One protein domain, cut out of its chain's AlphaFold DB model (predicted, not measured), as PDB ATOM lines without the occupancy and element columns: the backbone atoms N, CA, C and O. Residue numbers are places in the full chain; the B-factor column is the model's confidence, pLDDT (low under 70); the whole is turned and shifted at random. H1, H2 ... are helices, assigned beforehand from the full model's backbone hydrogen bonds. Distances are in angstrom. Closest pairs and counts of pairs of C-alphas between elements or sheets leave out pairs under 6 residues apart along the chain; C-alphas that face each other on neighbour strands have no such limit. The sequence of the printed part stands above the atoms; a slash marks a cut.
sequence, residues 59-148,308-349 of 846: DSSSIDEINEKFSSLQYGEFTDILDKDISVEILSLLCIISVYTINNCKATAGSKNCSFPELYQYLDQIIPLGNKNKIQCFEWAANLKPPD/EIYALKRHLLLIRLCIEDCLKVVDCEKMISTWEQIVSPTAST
ATOM      1  N   ASP A  59     101.490 135.011  85.762       42.53
ATOM      2  CA  ASP A  59     101.409 134.280  87.029       42.53
ATOM      3  C   ASP A  59     102.530 133.265  87.316       42.53
ATOM      4  O   ASP A  59     102.247 132.145  87.732       42.53
ATOM      5  N   SER A  60     103.807 133.638  87.144       45.25
ATOM      6  CA  SER A  60     104.904 132.764  87.587       45.25
ATOM      7  C   SER A  60     105.149 132.889  89.088       45.25
ATOM      8  O   SER A  60     105.575 133.943  89.566       45.25
ATOM      9  N   SER A  61     104.882 131.815  89.832       53.25
ATOM     10  CA  SER A  61     104.891 131.811  91.304       53.25
ATOM     11  C   SER A  61     106.231 131.389  91.923       53.25
ATOM     12  O   SER A  61     106.411 131.476  93.142       53.25
ATOM     13  N   SER A  62     107.188 130.936  91.104       65.19
ATOM     14  CA  SER A  62     108.452 130.368  91.578       65.19
ATOM     15  C   SER A  62     109.631 130.628  90.633       65.19
ATOM     16  O   SER A  62     109.468 130.792  89.425       65.19
ATOM     17  N   ILE A  63     110.846 130.641  91.194       67.31
ATOM     18  CA  ILE A  63     112.101 130.705  90.427       67.31
ATOM     19  C   ILE A  63     112.333 129.442  89.579       67.31
ATOM     20  O   ILE A  63     113.009 129.500  88.553       67.31
ATOM     21  N   ASP A  64     111.713 128.323  89.964       65.94
ATOM     22  CA  ASP A  64     111.760 127.050  89.243       65.94
ATOM     23  C   ASP A  64     111.138 127.180  87.838       65.94
ATOM     24  O   ASP A  64     111.714 126.701  86.867       65.94
ATOM     25  N   GLU A  65     110.045 127.936  87.685       66.69
ATOM     26  CA  GLU A  65     109.418 128.192  86.374       66.69
ATOM     27  C   GLU A  65     110.273 129.087  85.460       66.69
ATOM     28  O   GLU A  65     110.266 128.944  84.235       66.69
ATOM     29  N   ILE A  66     111.026 130.028  86.040       66.69
ATOM     30  CA  ILE A  66     111.987 130.861  85.299       66.69
ATOM     31  C   ILE A  66     113.143 129.986  84.809       66.69
ATOM     32  O   ILE A  66     113.560 130.109  83.655       66.69
ATOM     33  N   ASN A  67     113.621 129.071  85.657       66.44
ATOM     34  CA  ASN A  67     114.638 128.088  85.297       66.44
ATOM     35  C   ASN A  67     114.145 127.128  84.204       66.44
ATOM     36  O   ASN A  67     114.881 126.883  83.248       66.44
ATOM     37  N   GLU A  68     112.905 126.638  84.272       66.94
ATOM     38  CA  GLU A  68     112.299 125.816  83.214       66.94
ATOM     39  C   GLU A  68     112.145 126.581  81.897       66.94
ATOM     40  O   GLU A  68     112.471 126.054  80.834       66.94
ATOM     41  N   LYS A  69     111.729 127.853  81.938       67.00
ATOM     42  CA  LYS A  69     111.664 128.693  80.733       67.00
ATOM     43  C   LYS A  69     113.039 128.920  80.121       67.00
ATOM     44  O   LYS A  69     113.182 128.771  78.911       67.00
ATOM     45  N   PHE A  70     114.049 129.206  80.939       66.19
ATOM     46  CA  PHE A  70     115.432 129.306  80.474       66.19
ATOM     47  C   PHE A  70     115.912 127.981  79.859       66.19
ATOM     48  O   PHE A  70     116.596 127.992  78.843       66.19
ATOM     49  N   SER A  71     115.481 126.847  80.423       61.62
ATOM     50  CA  SER A  71     115.764 125.502  79.904       61.62
ATOM     51  C   SER A  71     115.078 125.206  78.567       61.62
ATOM     52  O   SER A  71     115.617 124.482  77.737       61.62
ATOM     53  N   SER A  72     113.885 125.764  78.354       57.25
ATOM     54  CA  SER A  72     113.089 125.569  77.135       57.25
ATOM     55  C   SER A  72     113.557 126.409  75.941       57.25
ATOM     56  O   SER A  72     113.219 126.101  74.798       57.25
ATOM     57  N   LEU A  73     114.338 127.466  76.190       58.91
ATOM     58  CA  LEU A  73     114.926 128.305  75.150       58.91
ATOM     59  C   LEU A  73     116.141 127.569  74.566       58.91
ATOM     60  O   LEU A  73     117.161 127.414  75.231       58.91
ATOM     61  N   GLN A  74     116.024 127.088  73.324       49.19
ATOM     62  CA  GLN A  74     117.061 126.343  72.595       49.19
ATOM     63  C   GLN A  74     118.304 127.200  72.265       49.19
ATOM     64  O   GLN A  74     118.579 127.488  71.103       49.19
ATOM     65  N   TYR A  75     119.090 127.587  73.268       48.34
ATOM     66  CA  TYR A  75     120.517 127.863  73.082       48.34
ATOM     67  C   TYR A  75     121.289 126.578  73.409       48.34
ATOM     68  O   TYR A  75     121.343 126.134  74.565       48.34
ATOM     69  N   GLY A  76     121.789 125.949  72.341       60.03
ATOM     70  CA  GLY A  76     122.198 124.549  72.262       60.03
ATOM     71  C   GLY A  76     123.402 124.207  73.135       60.03
ATOM     72  O   GLY A  76     123.306 123.313  73.970       60.03
ATOM     73  N   GLU A  77     124.505 124.942  73.037       63.22
ATOM     74  CA  GLU A  77     125.763 124.621  73.733       63.22
ATOM     75  C   GLU A  77     126.301 125.826  74.526       63.22
ATOM     76  O   GLU A  77     125.859 126.959  74.348       63.22
ATOM     77  N   PHE A  78     127.237 125.600  75.453       68.25
ATOM     78  CA  PHE A  78     127.891 126.674  76.220       68.25
ATOM     79  C   PHE A  78     128.630 127.690  75.323       68.25
ATOM     80  O   PHE A  78     128.738 128.859  75.681       68.25
ATOM     81  N   THR A  79     129.083 127.257  74.146       69.44
ATOM     82  CA  THR A  79     129.729 128.074  73.105       69.44
ATOM     83  C   THR A  79     128.807 129.160  72.549       69.44
ATOM     84  O   THR A  79     129.236 130.290  72.335       69.44
ATOM     85  N   ASP A  80     127.508 128.877  72.421       75.81
ATOM     86  CA  ASP A  80     126.541 129.836  71.884       75.81
ATOM     87  C   ASP A  80     126.437 131.119  72.735       75.81
ATOM     88  O   ASP A  80     126.123 132.187  72.213       75.81
ATOM     89  N   ILE A  81     126.715 131.026  74.041       78.00
ATOM     90  CA  ILE A  81     126.691 132.157  74.986       78.00
ATOM     91  C   ILE A  81     127.886 133.091  74.780       78.00
ATOM     92  O   ILE A  81     127.815 134.272  75.125       78.00
ATOM     93  N   LEU A  82     128.980 132.575  74.227       78.31
ATOM     94  CA  LEU A  82     130.204 133.326  73.976       78.31
ATOM     95  C   LEU A  82     130.169 133.995  72.594       78.31
ATOM     96  O   LEU A  82     130.520 135.166  72.482       78.31
ATOM     97  N   ASP A  83     129.657 133.290  71.580       72.56
ATOM     98  CA  ASP A  83     129.822 133.681  70.173       72.56
ATOM     99  C   ASP A  83     128.628 134.418  69.541       72.56
ATOM    100  O   ASP A  83     128.804 135.146  68.562       72.56
ATOM    101  N   LYS A  84     127.398 134.225  70.037       71.31
ATOM    102  CA  LYS A  84     126.187 134.752  69.379       71.31
ATOM    103  C   LYS A  84     125.655 136.014  70.048       71.31
ATOM    104  O   LYS A  84     125.815 136.214  71.256       71.31
ATOM    105  N   ASP A  85     124.945 136.821  69.259       73.56
ATOM    106  CA  ASP A  85     124.040 137.839  69.785       73.56
ATOM    107  C   ASP A  85     122.975 137.167  70.647       73.56
ATOM    108  O   ASP A  85     122.420 136.122  70.296       73.56
ATOM    109  N   ILE A  86     122.714 137.752  71.808       81.12
ATOM    110  CA  ILE A  86     121.884 137.130  72.833       81.12
ATOM    111  C   ILE A  86     120.474 137.669  72.707       81.12
ATOM    112  O   ILE A  86     120.262 138.882  72.656       81.12
ATOM    113  N   SER A  87     119.501 136.759  72.657       82.56
ATOM    114  CA  SER A  87     118.108 137.150  72.490       82.56
ATOM    115  C   SER A  87     117.633 138.026  73.652       82.56
ATOM    116  O   SER A  87     118.069 137.887  74.803       82.56
ATOM    117  N   VAL A  88     116.691 138.921  73.350       82.81
ATOM    118  CA  VAL A  88     116.068 139.796  74.348       82.81
ATOM    119  C   VAL A  88     115.431 138.964  75.465       82.81
ATOM    120  O   VAL A  88     115.517 139.358  76.625       82.81
ATOM    121  N   GLU A  89     114.862 137.792  75.157       81.31
ATOM    122  CA  GLU A  89     114.290 136.906  76.176       81.31
ATOM    123  C   GLU A  89     115.336 136.400  77.180       81.31
ATOM    124  O   GLU A  89     115.081 136.413  78.384       81.31
ATOM    125  N   ILE A  90     116.519 135.983  76.712       81.12
ATOM    126  CA  ILE A  90     117.600 135.484  77.579       81.12
ATOM    127  C   ILE A  90     118.139 136.611  78.459       81.12
ATOM    128  O   ILE A  90     118.315 136.424  79.665       81.12
ATOM    129  N   LEU A  91     118.352 137.795  77.879       87.06
ATOM    130  CA  LEU A  91     118.780 138.975  78.629       87.06
ATOM    131  C   LEU A  91     117.745 139.372  79.687       87.06
ATOM    132  O   LEU A  91     118.114 139.702  80.814       87.06
ATOM    133  N   SER A  92     116.451 139.303  79.359       85.81
ATOM    134  CA  SER A  92     115.363 139.555  80.310       85.81
ATOM    135  C   SER A  92     115.371 138.557  81.466       85.81
ATOM    136  O   SER A  92     115.243 138.971  82.618       85.81
ATOM    137  N   LEU A  93     115.578 137.267  81.196       83.88
ATOM    138  CA  LEU A  93     115.684 136.240  82.238       83.88
ATOM    139  C   LEU A  93     116.918 136.448  83.128       83.88
ATOM    140  O   LEU A  93     116.800 136.386  84.352       83.88
ATOM    141  N   LEU A  94     118.076 136.759  82.538       87.50
ATOM    142  CA  LEU A  94     119.288 137.093  83.290       87.50
ATOM    143  C   LEU A  94     119.075 138.322  84.181       87.50
ATOM    144  O   LEU A  94     119.508 138.325  85.333       87.50
ATOM    145  N   CYS A  95     118.390 139.349  83.669       89.38
ATOM    146  CA  CYS A  95     118.066 140.556  84.423       89.38
ATOM    147  C   CYS A  95     117.176 140.234  85.629       89.38
ATOM    148  O   CYS A  95     117.512 140.621  86.747       89.38
ATOM    149  N   ILE A  96     116.100 139.461  85.436       87.38
ATOM    150  CA  ILE A  96     115.198 139.043  86.523       87.38
ATOM    151  C   ILE A  96     115.975 138.297  87.611       87.38
ATOM    152  O   ILE A  96     115.849 138.626  88.789       87.38
ATOM    153  N   ILE A  97     116.808 137.329  87.222       84.88
ATOM    154  CA  ILE A  97     117.599 136.519  88.157       84.88
ATOM    155  C   ILE A  97     118.648 137.366  88.880       84.88
ATOM    156  O   ILE A  97     118.797 137.260  90.093       84.88
ATOM    157  N   SER A  98     119.332 138.269  88.181       87.81
ATOM    158  CA  SER A  98     120.333 139.148  88.795       87.81
ATOM    159  C   SER A  98     119.696 140.122  89.794       87.81
ATOM    160  O   SER A  98     120.206 140.298  90.899       87.81
ATOM    161  N   VAL A  99     118.535 140.703  89.466       87.94
ATOM    162  CA  VAL A  99     117.760 141.548  90.394       87.94
ATOM    163  C   VAL A  99     117.245 140.729  91.578       87.94
ATOM    164  O   VAL A  99     117.323 141.183  92.721       87.94
ATOM    165  N   TYR A 100     116.749 139.515  91.333       84.56
ATOM    166  CA  TYR A 100     116.330 138.586  92.379       84.56
ATOM    167  C   TYR A 100     117.482 138.276  93.339       84.56
ATOM    168  O   TYR A 100     117.296 138.323  94.558       84.56
ATOM    169  N   THR A 101     118.680 138.047  92.804       81.44
ATOM    170  CA  THR A 101     119.904 137.819  93.569       81.44
ATOM    171  C   THR A 101     120.233 139.015  94.461       81.44
ATOM    172  O   THR A 101     120.377 138.867  95.676       81.44
ATOM    173  N   ILE A 102     120.259 140.230  93.903       81.94
ATOM    174  CA  ILE A 102     120.524 141.451  94.680       81.94
ATOM    175  C   ILE A 102     119.468 141.623  95.785       81.94
ATOM    176  O   ILE A 102     119.813 141.891  96.938       81.94
ATOM    177  N   ASN A 103     118.185 141.406  95.476       80.56
ATOM    178  CA  ASN A 103     117.087 141.496  96.442       80.56
ATOM    179  C   ASN A 103     117.232 140.507  97.606       80.56
ATOM    180  O   ASN A 103     116.984 140.861  98.762       80.56
ATOM    181  N   ASN A 104     117.662 139.283  97.314       75.44
ATOM    182  CA  ASN A 104     117.745 138.196  98.281       75.44
ATOM    183  C   ASN A 104     119.117 138.073  98.966       75.44
ATOM    184  O   ASN A 104     119.237 137.301  99.915       75.44
ATOM    185  N   CYS A 105     120.090 138.923  98.633       68.88
ATOM    186  CA  CYS A 105     121.374 139.068  99.337       68.88
ATOM    187  C   CYS A 105     121.544 140.417 100.067       68.88
ATOM    188  O   CYS A 105     122.648 140.798 100.447       68.88
ATOM    189  N   LYS A 106     120.442 141.138 100.330       58.75
ATOM    190  CA  LYS A 106     120.451 142.481 100.950       58.75
ATOM    191  C   LYS A 106     121.169 142.638 102.308       58.75
ATOM    192  O   LYS A 106     121.460 143.762 102.698       58.75
ATOM    193  N   ALA A 107     121.466 141.556 103.027       48.25
ATOM    194  CA  ALA A 107     122.073 141.611 104.364       48.25
ATOM    195  C   ALA A 107     123.598 141.372 104.376       48.25
ATOM    196  O   ALA A 107     124.223 141.503 105.418       48.25
ATOM    197  N   THR A 108     124.207 140.996 103.246       46.91
ATOM    198  CA  THR A 108     125.417 140.152 103.267       46.91
ATOM    199  C   THR A 108     126.571 140.621 102.369       46.91
ATOM    200  O   THR A 108     127.568 139.906 102.236       46.91
ATOM    201  N   ALA A 109     126.482 141.823 101.785       43.97
ATOM    202  CA  ALA A 109     127.567 142.461 101.032       43.97
ATOM    203  C   ALA A 109     128.533 143.173 101.998       43.97
ATOM    204  O   ALA A 109     128.357 144.338 102.342       43.97
ATOM    205  N   GLY A 110     129.546 142.453 102.476       41.72
ATOM    206  CA  GLY A 110     130.531 142.942 103.447       41.72
ATOM    207  C   GLY A 110     131.570 143.925 102.912       41.72
ATOM    208  O   GLY A 110     132.491 144.284 103.649       41.72
ATOM    209  N   SER A 111     131.463 144.396 101.669       42.19
ATOM    210  CA  SER A 111     132.396 145.411 101.193       42.19
ATOM    211  C   SER A 111     131.926 146.793 101.654       42.19
ATOM    212  O   SER A 111     130.816 147.232 101.371       42.19
ATOM    213  N   LYS A 112     132.813 147.545 102.310       49.81
ATOM    214  CA  LYS A 112     132.663 148.997 102.508       49.81
ATOM    215  C   LYS A 112     132.654 149.783 101.177       49.81
ATOM    216  O   LYS A 112     132.754 151.006 101.212       49.81
ATOM    217  N   ASN A 113     132.583 149.106 100.025       48.19
ATOM    218  CA  ASN A 113     132.998 149.629  98.727       48.19
ATOM    219  C   ASN A 113     131.862 149.744  97.696       48.19
ATOM    220  O   ASN A 113     132.113 150.340  96.656       48.19
ATOM    221  N   CYS A 114     130.662 149.191  97.932       61.75
ATOM    222  CA  CYS A 114     129.556 149.294  96.967       61.75
ATOM    223  C   CYS A 114     128.173 149.268  97.639       61.75
ATOM    224  O   CYS A 114     127.911 148.424  98.498       61.75
ATOM    225  N   SER A 115     127.269 150.158  97.224       72.62
ATOM    226  CA  SER A 115     125.882 150.216  97.717       72.62
ATOM    227  C   SER A 115     124.899 149.413  96.837       72.62
ATOM    228  O   SER A 115     125.147 149.179  95.657       72.62
ATOM    229  N   PHE A 116     123.749 148.980  97.379       77.12
ATOM    230  CA  PHE A 116     122.717 148.298  96.568       77.12
ATOM    231  C   PHE A 116     122.194 149.140  95.391       77.12
ATOM    232  O   PHE A 116     122.014 148.573  94.315       77.12
ATOM    233  N   PRO A 117     121.967 150.463  95.532       82.69
ATOM    234  CA  PRO A 117     121.644 151.320  94.393       82.69
ATOM    235  C   PRO A 117     122.704 151.283  93.286       82.69
ATOM    236  O   PRO A 117     122.338 151.201  92.117       82.69
ATOM    237  N   GLU A 118     123.994 151.271  93.642       83.12
ATOM    238  CA  GLU A 118     125.088 151.140  92.668       83.12
ATOM    239  C   GLU A 118     125.039 149.793  91.935       83.12
ATOM    240  O   GLU A 118     125.242 149.764  90.726       83.12
ATOM    241  N   LEU A 119     124.698 148.691  92.617       84.88
ATOM    242  CA  LEU A 119     124.527 147.380  91.971       84.88
ATOM    243  C   LEU A 119     123.375 147.375  90.959       84.88
ATOM    244  O   LEU A 119     123.534 146.842  89.863       84.88
ATOM    245  N   TYR A 120     122.228 147.977  91.292       87.00
ATOM    246  CA  TYR A 120     121.110 148.090  90.347       87.00
ATOM    247  C   TYR A 120     121.452 148.979  89.156       87.00
ATOM    248  O   TYR A 120     121.119 148.630  88.027       87.00
ATOM    249  N   GLN A 121     122.124 150.106  89.402       88.19
ATOM    250  CA  GLN A 121     122.562 151.012  88.346       88.19
ATOM    251  C   GLN A 121     123.577 150.334  87.421       88.19
ATOM    252  O   GLN A 121     123.483 150.471  86.206       88.19
ATOM    253  N   TYR A 122     124.515 149.572  87.980       89.00
ATOM    254  CA  TYR A 122     125.490 148.831  87.192       89.00
ATOM    255  C   TYR A 122     124.829 147.722  86.367       89.00
ATOM    256  O   TYR A 122     125.087 147.602  85.174       89.00
ATOM    257  N   LEU A 123     123.900 146.966  86.962       89.50
ATOM    258  CA  LEU A 123     123.125 145.952  86.243       89.50
ATOM    259  C   LEU A 123     122.317 146.558  85.082       89.50
ATOM    260  O   LEU A 123     122.243 145.974  84.000       89.50
ATOM    261  N   ASP A 124     121.728 147.736  85.302       87.25
ATOM    262  CA  ASP A 124     121.030 148.507  84.273       87.25
ATOM    263  C   ASP A 124     121.981 148.939  83.141       87.25
ATOM    264  O   ASP A 124     121.600 148.919  81.973       87.25
ATOM    265  N   GLN A 125     123.237 149.262  83.444       88.31
ATOM    266  CA  GLN A 125     124.231 149.639  82.435       88.31
ATOM    267  C   GLN A 125     124.699 148.451  81.583       88.31
ATOM    268  O   GLN A 125     124.752 148.569  80.358       88.31
ATOM    269  N   ILE A 126     125.016 147.312  82.206       90.62
ATOM    270  CA  ILE A 126     125.670 146.192  81.510       90.62
ATOM    271  C   ILE A 126     124.705 145.301  80.720       90.62
ATOM    272  O   ILE A 126     125.128 144.655  79.764       90.62
ATOM    273  N   ILE A 127     123.418 145.244  81.090       89.50
ATOM    274  CA  ILE A 127     122.423 144.436  80.370       89.50
ATOM    275  C   ILE A 127     121.766 145.288  79.267       89.50
ATOM    276  O   ILE A 127     121.003 146.211  79.583       89.50
ATOM    277  N   PRO A 128     121.969 144.967  77.970       86.38
ATOM    278  CA  PRO A 128     121.479 145.770  76.850       86.38
ATOM    279  C   PRO A 128     119.989 145.513  76.558       86.38
ATOM    280  O   PRO A 128     119.605 145.016  75.503       86.38
ATOM    281  N   LEU A 129     119.122 145.862  77.511       86.75
ATOM    282  CA  LEU A 129     117.661 145.810  77.382       86.75
ATOM    283  C   LEU A 129     117.058 147.215  77.266       86.75
ATOM    284  O   LEU A 129     117.524 148.171  77.886       86.75
ATOM    285  N   GLY A 130     115.953 147.342  76.527       84.38
ATOM    286  CA  GLY A 130     115.171 148.579  76.510       84.38
ATOM    287  C   GLY A 130     114.513 148.863  77.867       84.38
ATOM    288  O   GLY A 130     114.046 147.941  78.537       84.38
ATOM    289  N   ASN A 131     114.402 150.143  78.246       83.88
ATOM    290  CA  ASN A 131     113.896 150.574  79.561       83.88
ATOM    291  C   ASN A 131     112.550 149.940  79.953       83.88
ATOM    292  O   ASN A 131     112.355 149.582  81.111       83.88
ATOM    293  N   LYS A 132     111.630 149.754  78.995       83.88
ATOM    294  CA  LYS A 132     110.330 149.106  79.253       83.88
ATOM    295  C   LYS A 132     110.484 147.663  79.741       83.88
ATOM    296  O   LYS A 132     109.828 147.285  80.707       83.88
ATOM    297  N   ASN A 133     111.365 146.885  79.110       83.12
ATOM    298  CA  ASN A 133     111.608 145.491  79.485       83.12
ATOM    299  C   ASN A 133     112.312 145.416  80.840       83.12
ATOM    300  O   ASN A 133     111.970 144.573  81.657       83.12
ATOM    301  N   LYS A 134     113.245 146.334  81.113       84.12
ATOM    302  CA  LYS A 134     113.940 146.386  82.403       84.12
ATOM    303  C   LYS A 134     112.996 146.669  83.566       84.12
ATOM    304  O   LYS A 134     113.050 145.956  84.560       84.12
ATOM    305  N   ILE A 135     112.097 147.646  83.429       85.19
ATOM    306  CA  ILE A 135     111.093 147.944  84.464       85.19
ATOM    307  C   ILE A 135     110.256 146.691  84.765       85.19
ATOM    308  O   ILE A 135     110.116 146.319  85.927       85.19
ATOM    309  N   GLN A 136     109.799 145.982  83.727       84.69
ATOM    310  CA  GLN A 136     109.063 144.723  83.891       84.69
ATOM    311  C   GLN A 136     109.899 143.638  84.583       84.69
ATOM    312  O   GLN A 136     109.413 142.981  85.499       84.69
ATOM    313  N   CYS A 137     111.170 143.473  84.200       87.00
ATOM    314  CA  CYS A 137     112.080 142.524  84.842       87.00
ATOM    315  C   CYS A 137     112.256 142.816  86.344       87.00
ATOM    316  O   CYS A 137     112.245 141.887  87.151       87.00
ATOM    317  N   PHE A 138     112.389 144.091  86.725       87.06
ATOM    318  CA  PHE A 138     112.532 144.507  88.123       87.06
ATOM    319  C   PHE A 138     111.252 144.254  88.928       87.06
ATOM    320  O   PHE A 138     111.323 143.735  90.044       87.06
ATOM    321  N   GLU A 139     110.088 144.579  88.359       85.31
ATOM    322  CA  GLU A 139     108.784 144.307  88.973       85.31
ATOM    323  C   GLU A 139     108.569 142.806  89.185       85.31
ATOM    324  O   GLU A 139     108.143 142.383  90.259       85.31
ATOM    325  N   TRP A 140     108.911 141.975  88.201       83.25
ATOM    326  CA  TRP A 140     108.794 140.524  88.337       83.25
ATOM    327  C   TRP A 140     109.750 139.964  89.380       83.25
ATOM    328  O   TRP A 140     109.319 139.195  90.235       83.25
ATOM    329  N   ALA A 141     111.013 140.389  89.374       85.50
ATOM    330  CA  ALA A 141     111.988 139.945  90.363       85.50
ATOM    331  C   ALA A 141     111.575 140.291  91.806       85.50
ATOM    332  O   ALA A 141     111.869 139.525  92.723       85.50
ATOM    333  N   ALA A 142     110.882 141.416  92.015       82.44
ATOM    334  CA  ALA A 142     110.359 141.817  93.322       82.44
ATOM    335  C   ALA A 142     109.185 140.945  93.809       82.44
ATOM    336  O   ALA A 142     108.979 140.823  95.015       82.44
ATOM    337  N   ASN A 143     108.439 140.331  92.885       82.69
ATOM    338  CA  ASN A 143     107.275 139.494  93.188       82.69
ATOM    339  C   ASN A 143     107.620 138.005  93.378       82.69
ATOM    340  O   ASN A 143     106.754 137.220  93.763       82.69
ATOM    341  N   LEU A 144     108.867 137.599  93.123       81.81
ATOM    342  CA  LEU A 144     109.309 136.218  93.319       81.81
ATOM    343  C   LEU A 144     109.463 135.877  94.804       81.81
ATOM    344  O   LEU A 144     109.967 136.666  95.605       81.81
ATOM    345  N   LYS A 145     109.093 134.643  95.163       79.25
ATOM    346  CA  LYS A 145     109.284 134.126  96.519       79.25
ATOM    347  C   LYS A 145     110.789 134.034  96.856       79.25
ATOM    348  O   LYS A 145     111.556 133.546  96.020       79.25
ATOM    349  N   PRO A 146     111.221 134.449  98.063       76.38
ATOM    350  CA  PRO A 146     112.595 134.253  98.525       76.38
ATOM    351  C   PRO A 146     113.014 132.776  98.489       76.38
ATOM    352  O   PRO A 146     112.154 131.906  98.676       76.38
ATOM    353  N   PRO A 147     114.308 132.481  98.278       76.00
ATOM    354  CA  PRO A 147     114.780 131.109  98.237       76.00
ATOM    355  C   PRO A 147     114.819 130.521  99.650       76.00
ATOM    356  O   PRO A 147     114.932 131.238 100.647       76.00
ATOM    357  N   ASP A 148     114.747 129.197  99.740       78.38
ATOM    358  CA  ASP A 148     114.890 128.496 101.013       78.38
ATOM    359  C   ASP A 148     116.367 128.522 101.432       78.38
ATOM    360  O   ASP A 148     117.204 127.826 100.857       78.38
ATOM    361  N   GLU A 308     122.171 122.753  87.592       65.88
ATOM    362  CA  GLU A 308     123.558 123.248  87.677       65.88
ATOM    363  C   GLU A 308     124.045 123.854  86.350       65.88
ATOM    364  O   GLU A 308     124.625 124.937  86.314       65.88
ATOM    365  N   ILE A 309     123.677 123.229  85.231       72.44
ATOM    366  CA  ILE A 309     124.041 123.665  83.877       72.44
ATOM    367  C   ILE A 309     123.528 125.079  83.554       72.44
ATOM    368  O   ILE A 309     124.243 125.882  82.954       72.44
ATOM    369  N   TYR A 310     122.292 125.419  83.926       76.00
ATOM    370  CA  TYR A 310     121.698 126.713  83.570       76.00
ATOM    371  C   TYR A 310     122.201 127.849  84.455       76.00
ATOM    372  O   TYR A 310     122.381 128.967  83.968       76.00
ATOM    373  N   ALA A 311     122.474 127.550  85.727       78.62
ATOM    374  CA  ALA A 311     123.179 128.451  86.631       78.62
ATOM    375  C   ALA A 311     124.548 128.842  86.050       78.62
ATOM    376  O   ALA A 311     124.858 130.031  85.952       78.62
ATOM    377  N   LEU A 312     125.313 127.861  85.559       81.38
ATOM    378  CA  LEU A 312     126.608 128.085  84.908       81.38
ATOM    379  C   LEU A 312     126.495 128.889  83.612       81.38
ATOM    380  O   LEU A 312     127.253 129.835  83.407       81.38
ATOM    381  N   LYS A 313     125.522 128.564  82.752       83.25
ATOM    382  CA  LYS A 313     125.260 129.312  81.510       83.25
ATOM    383  C   LYS A 313     124.998 130.797  81.789       83.25
ATOM    384  O   LYS A 313     125.593 131.666  81.152       83.25
ATOM    385  N   ARG A 314     124.145 131.106  82.771       85.69
ATOM    386  CA  ARG A 314     123.879 132.492  83.194       85.69
ATOM    387  C   ARG A 314     125.103 133.158  83.797       85.69
ATOM    388  O   ARG A 314     125.346 134.331  83.535       85.69
ATOM    389  N   HIS A 315     125.867 132.412  84.586       88.44
ATOM    390  CA  HIS A 315     127.060 132.930  85.230       88.44
ATOM    391  C   HIS A 315     128.129 133.332  84.209       88.44
ATOM    392  O   HIS A 315     128.598 134.466  84.252       88.44
ATOM    393  N   LEU A 316     128.427 132.471  83.231       89.25
ATOM    394  CA  LEU A 316     129.311 132.786  82.102       89.25
ATOM    395  C   LEU A 316     128.857 134.037  81.351       89.25
ATOM    396  O   LEU A 316     129.669 134.911  81.053       89.25
ATOM    397  N   LEU A 317     127.554 134.144  81.082       89.69
ATOM    398  CA  LEU A 317     126.999 135.315  80.423       89.69
ATOM    399  C   LEU A 317     127.193 136.591  81.255       89.69
ATOM    400  O   LEU A 317     127.619 137.621  80.738       89.69
ATOM    401  N   LEU A 318     126.910 136.537  82.554       91.50
ATOM    402  CA  LEU A 318     127.084 137.697  83.420       91.50
ATOM    403  C   LEU A 318     128.559 138.119  83.500       91.50
ATOM    404  O   LEU A 318     128.846 139.312  83.429       91.50
ATOM    405  N   ILE A 319     129.492 137.159  83.577       92.44
ATOM    406  CA  ILE A 319     130.940 137.424  83.522       92.44
ATOM    407  C   ILE A 319     131.292 138.131  82.207       92.44
ATOM    408  O   ILE A 319     131.975 139.155  82.229       92.44
ATOM    409  N   ARG A 320     130.788 137.629  81.070       91.06
ATOM    410  CA  ARG A 320     131.009 138.218  79.739       91.06
ATOM    411  C   ARG A 320     130.566 139.676  79.690       91.06
ATOM    412  O   ARG A 320     131.370 140.525  79.319       91.06
ATOM    413  N   LEU A 321     129.339 139.976  80.120       90.56
ATOM    414  CA  LEU A 321     128.803 141.342  80.107       90.56
ATOM    415  C   LEU A 321     129.612 142.294  81.003       90.56
ATOM    416  O   LEU A 321     129.900 143.417  80.595       90.56
ATOM    417  N   CYS A 322     130.022 141.841  82.192       90.50
ATOM    418  CA  CYS A 322     130.867 142.627  83.094       90.50
ATOM    419  C   CYS A 322     132.240 142.948  82.477       90.50
ATOM    420  O   CYS A 322     132.720 144.077  82.593       90.50
ATOM    421  N   ILE A 323     132.882 141.976  81.819       89.56
ATOM    422  CA  ILE A 323     134.193 142.176  81.186       89.56
ATOM    423  C   ILE A 323     134.069 143.082  79.958       89.56
ATOM    424  O   ILE A 323     134.867 144.002  79.800       89.56
ATOM    425  N   GLU A 324     133.073 142.856  79.098       87.56
ATOM    426  CA  GLU A 324     132.835 143.688  77.912       87.56
ATOM    427  C   GLU A 324     132.578 145.152  78.286       87.56
ATOM    428  O   GLU A 324     133.080 146.051  77.615       87.56
ATOM    429  N   ASP A 325     131.830 145.406  79.363       87.62
ATOM    430  CA  ASP A 325     131.639 146.752  79.903       87.62
ATOM    431  C   ASP A 325     132.961 147.384  80.361       87.62
ATOM    432  O   ASP A 325     133.283 148.501  79.952       87.62
ATOM    433  N   CYS A 326     133.781 146.647  81.116       83.44
ATOM    434  CA  CYS A 326     135.087 147.139  81.556       83.44
ATOM    435  C   CYS A 326     135.990 147.497  80.362       83.44
ATOM    436  O   CYS A 326     136.604 148.564  80.346       83.44
ATOM    437  N   LEU A 327     136.026 146.658  79.321       84.38
ATOM    438  CA  LEU A 327     136.857 146.882  78.135       84.38
ATOM    439  C   LEU A 327     136.422 148.093  77.294       84.38
ATOM    440  O   LEU A 327     137.261 148.660  76.599       84.38
ATOM    441  N   LYS A 328     135.161 148.545  77.379       82.44
ATOM    442  CA  LYS A 328     134.709 149.790  76.719       82.44
ATOM    443  C   LYS A 328     135.334 151.045  77.328       82.44
ATOM    444  O   LYS A 328     135.417 152.069  76.655       82.44
ATOM    445  N   VAL A 329     135.714 150.988  78.604       74.75
ATOM    446  CA  VAL A 329     136.186 152.144  79.384       74.75
ATOM    447  C   VAL A 329     137.717 152.203  79.449       74.75
ATOM    448  O   VAL A 329     138.284 153.262  79.717       74.75
ATOM    449  N   VAL A 330     138.401 151.083  79.202       71.62
ATOM    450  CA  VAL A 330     139.865 151.007  79.261       71.62
ATOM    451  C   VAL A 330     140.493 151.692  78.047       71.62
ATOM    452  O   VAL A 330     140.160 151.414  76.898       71.62
ATOM    453  N   ASP A 331     141.454 152.572  78.324       68.69
ATOM    454  CA  ASP A 331     142.304 153.181  77.308       68.69
ATOM    455  C   ASP A 331     143.121 152.099  76.583       68.69
ATOM    456  O   ASP A 331     143.897 151.371  77.209       68.69
ATOM    457  N   CYS A 332     142.948 152.008  75.262       62.19
ATOM    458  CA  CYS A 332     143.561 150.991  74.409       62.19
ATOM    459  C   CYS A 332     145.101 150.982  74.438       62.19
ATOM    460  O   CYS A 332     145.714 150.014  73.989       62.19
ATOM    461  N   GLU A 333     145.730 152.021  74.995       62.91
ATOM    462  CA  GLU A 333     147.184 152.125  75.133       62.91
ATOM    463  C   GLU A 333     147.753 151.410  76.377       62.91
ATOM    464  O   GLU A 333     148.965 151.183  76.449       62.91
ATOM    465  N   LYS A 334     146.928 151.033  77.369       74.88
ATOM    466  CA  LYS A 334     147.402 150.398  78.615       74.88
ATOM    467  C   LYS A 334     147.081 148.908  78.670       74.88
ATOM    468  O   LYS A 334     145.929 148.496  78.606       74.88
ATOM    469  N   MET A 335     148.122 148.103  78.881       80.81
ATOM    470  CA  MET A 335     147.995 146.655  79.046       80.81
ATOM    471  C   MET A 335     147.320 146.304  80.386       80.81
ATOM    472  O   MET A 335     147.690 146.842  81.431       80.81
ATOM    473  N   ILE A 336     146.364 145.376  80.352       83.25
ATOM    474  CA  ILE A 336     145.657 144.829  81.516       83.25
ATOM    475  C   ILE A 336     146.465 143.658  82.086       83.25
ATOM    476  O   ILE A 336     146.699 142.648  81.412       83.25
ATOM    477  N   SER A 337     146.878 143.781  83.346       82.69
ATOM    478  CA  SER A 337     147.681 142.785  84.065       82.69
ATOM    479  C   SER A 337     147.154 142.428  85.456       82.69
ATOM    480  O   SER A 337     147.703 141.525  86.082       82.69
ATOM    481  N   THR A 338     146.137 143.127  85.970       82.62
ATOM    482  CA  THR A 338     145.575 142.855  87.303       82.62
ATOM    483  C   THR A 338     144.052 142.765  87.287       82.62
ATOM    484  O   THR A 338     143.386 143.263  86.380       82.62
ATOM    485  N   TRP A 339     143.490 142.134  88.319       80.12
ATOM    486  CA  TRP A 339     142.045 141.963  88.469       80.12
ATOM    487  C   TRP A 339     141.294 143.289  88.592       80.12
ATOM    488  O   TRP A 339     140.215 143.437  88.031       80.12
ATOM    489  N   GLU A 340     141.881 144.282  89.257       78.75
ATOM    490  CA  GLU A 340     141.258 145.597  89.448       78.75
ATOM    491  C   GLU A 340     141.111 146.376  88.134       78.75
ATOM    492  O   GLU A 340     140.329 147.320  88.059       78.75
ATOM    493  N   GLN A 341     141.871 145.996  87.101       81.06
ATOM    494  CA  GLN A 341     141.817 146.607  85.773       81.06
ATOM    495  C   GLN A 341     140.774 145.953  84.859       81.06
ATOM    496  O   GLN A 341     140.352 146.584  83.895       81.06
ATOM    497  N   ILE A 342     140.379 144.704  85.137       81.94
ATOM    498  CA  ILE A 342     139.441 143.938  84.301       81.94
ATOM    499  C   ILE A 342     138.055 143.787  84.933       81.94
ATOM    500  O   ILE A 342     137.090 143.530  84.221       81.94
ATOM    501  N   VAL A 343     137.940 143.954  86.256       82.31
ATOM    502  CA  VAL A 343     136.681 143.816  86.993       82.31
ATOM    503  C   VAL A 343     136.572 144.928  88.031       82.31
ATOM    504  O   VAL A 343     137.378 145.024  88.958       82.31
ATOM    505  N   SER A 344     135.539 145.761  87.904       81.75
ATOM    506  CA  SER A 344     135.238 146.784  88.907       81.75
ATOM    507  C   SER A 344     134.797 146.151  90.242       81.75
ATOM    508  O   SER A 344     134.253 145.043  90.255       81.75
ATOM    509  N   PRO A 345     134.949 146.838  91.390       79.25
ATOM    510  CA  PRO A 345     134.439 146.340  92.673       79.25
ATOM    511  C   PRO A 345     132.938 146.003  92.644       79.25
ATOM    512  O   PRO A 345     132.502 145.027  93.263       79.25
ATOM    513  N   THR A 346     132.155 146.777  91.888       82.88
ATOM    514  CA  THR A 346     130.717 146.562  91.681       82.88
ATOM    515  C   THR A 346     130.451 145.294  90.871       82.88
ATOM    516  O   THR A 346     129.634 144.475  91.289       82.88
ATOM    517  N   ALA A 347     131.185 145.076  89.773       84.81
ATOM    518  CA  ALA A 347     131.096 143.858  88.967       84.81
ATOM    519  C   ALA A 347     131.501 142.613  89.768       84.81
ATOM    520  O   ALA A 347     130.797 141.607  89.743       84.81
ATOM    521  N   SER A 348     132.593 142.700  90.533       82.50
ATOM    522  CA  SER A 348     133.066 141.617  91.402       82.50
ATOM    523  C   SER A 348     132.013 141.239  92.445       82.50
ATOM    524  O   SER A 348     131.671 140.067  92.592       82.50
ATOM    525  N   THR A 349     131.402 142.239  93.091       79.25
ATOM    526  CA  THR A 349     130.312 142.012  94.052       79.25
ATOM    527  C   THR A 349     129.102 141.361  93.377       79.25
ATOM    528  O   THR A 349     128.556 140.396  93.901       79.25
TER     529      THR A 349
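Overview. This is residues 59 to 148 and 308 to 349 of the 846 residues of the protein "C2 domain-containing protein" of Araneus ventricosus (UniProt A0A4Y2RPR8). Three helices, H1, H3 and H4, run by turns one way and the other in a loose row, and the long helix H6 runs across one side of this row while H5 packs on H3 from the other side. Beyond H6 the chain folds back through H7 to the short H8, which packs on H4; H2 packs on H6. The printed part has 132 residues, with eight named helices, H1 to H8 in chain order, and no named strand; the class is all helix. It is compact, with a radius of gyration of the C-alphas of 15.5 A and spans of 50 by 36 by 30 A.

Arrangement. Start at H1, residues 63 to 72, which only just touches H3, residues 88 to 104, with 3 pairs of C-alphas within 8 A; the closest are those of Phe 70 and Ile 90, 7.2 A apart. They run opposite ways at a shallow tilt of 22 degrees. H3 and H4, residues 116 to 126, form a helical hairpin at a shallow tilt of 13 degrees; their closest C-alphas, of Val 99 and Tyr 120, are 7.3 A apart. H5, residues 131 to 143, touches H3 at a steep tilt of 43 degrees, the same way, with the C-alphas of Ile 96 and Cys 137 closest at 5.0 A. Now look at the hub, H6, residues 308 to 329, which touches four helices. It only just touches H1, about perpendicular at 84 degrees, with residue 310 alone; C-alphas 71 and 310 are closest at 7.1 A. With residues 313 to 320 alone it touches H2, residues 80 to 83; Ile 81 and Leu 317 have the closest C-alphas, 6.3 A apart. It only just touches H4, with 3 pairs of C-alphas within 8 A, the closest being those of Ile 126 and Leu 321 at 5.9 A. H7, residues 339 to 342, touches H6, C-alphas 342 and 326 being closest at 6.1 A. H8, residues 345 to 349, touches H4, C-alphas 346 and 119 being closest at 6.3 A. In H1, H3, H4, H5 and H8 every O i to N i+4 pair is within hydrogen-bond range, in H6 17 of 18; H2 and H7 are too short for such a pair.

Along the chain. Find C-alpha 63 at (112.101, 130.705, 90.427), where H1 begins. H3 covers 24.0 A, H4 15.5 A and H5 18.8 A. Find C-alpha 308 at (123.558, 123.248, 87.677); from there H6 runs 32.6 A to C-alpha 329. H8 ends at C-alpha 349, (130.312, 142.012, 94.052).

Size, cuts and confidence. The C-alphas farthest apart, of Asp 59 and Glu 333, are 50.6 A apart. Residues 149 to 307 are not printed, and C-alphas 148 and 308 are 16.7 A apart across the cut. The link from H3 to H4 is long, 11 residues. The mean pLDDT of the printed part is 76.6; residues 59 to 79, 105 to 114, 308 and 331 to 333 are under 70.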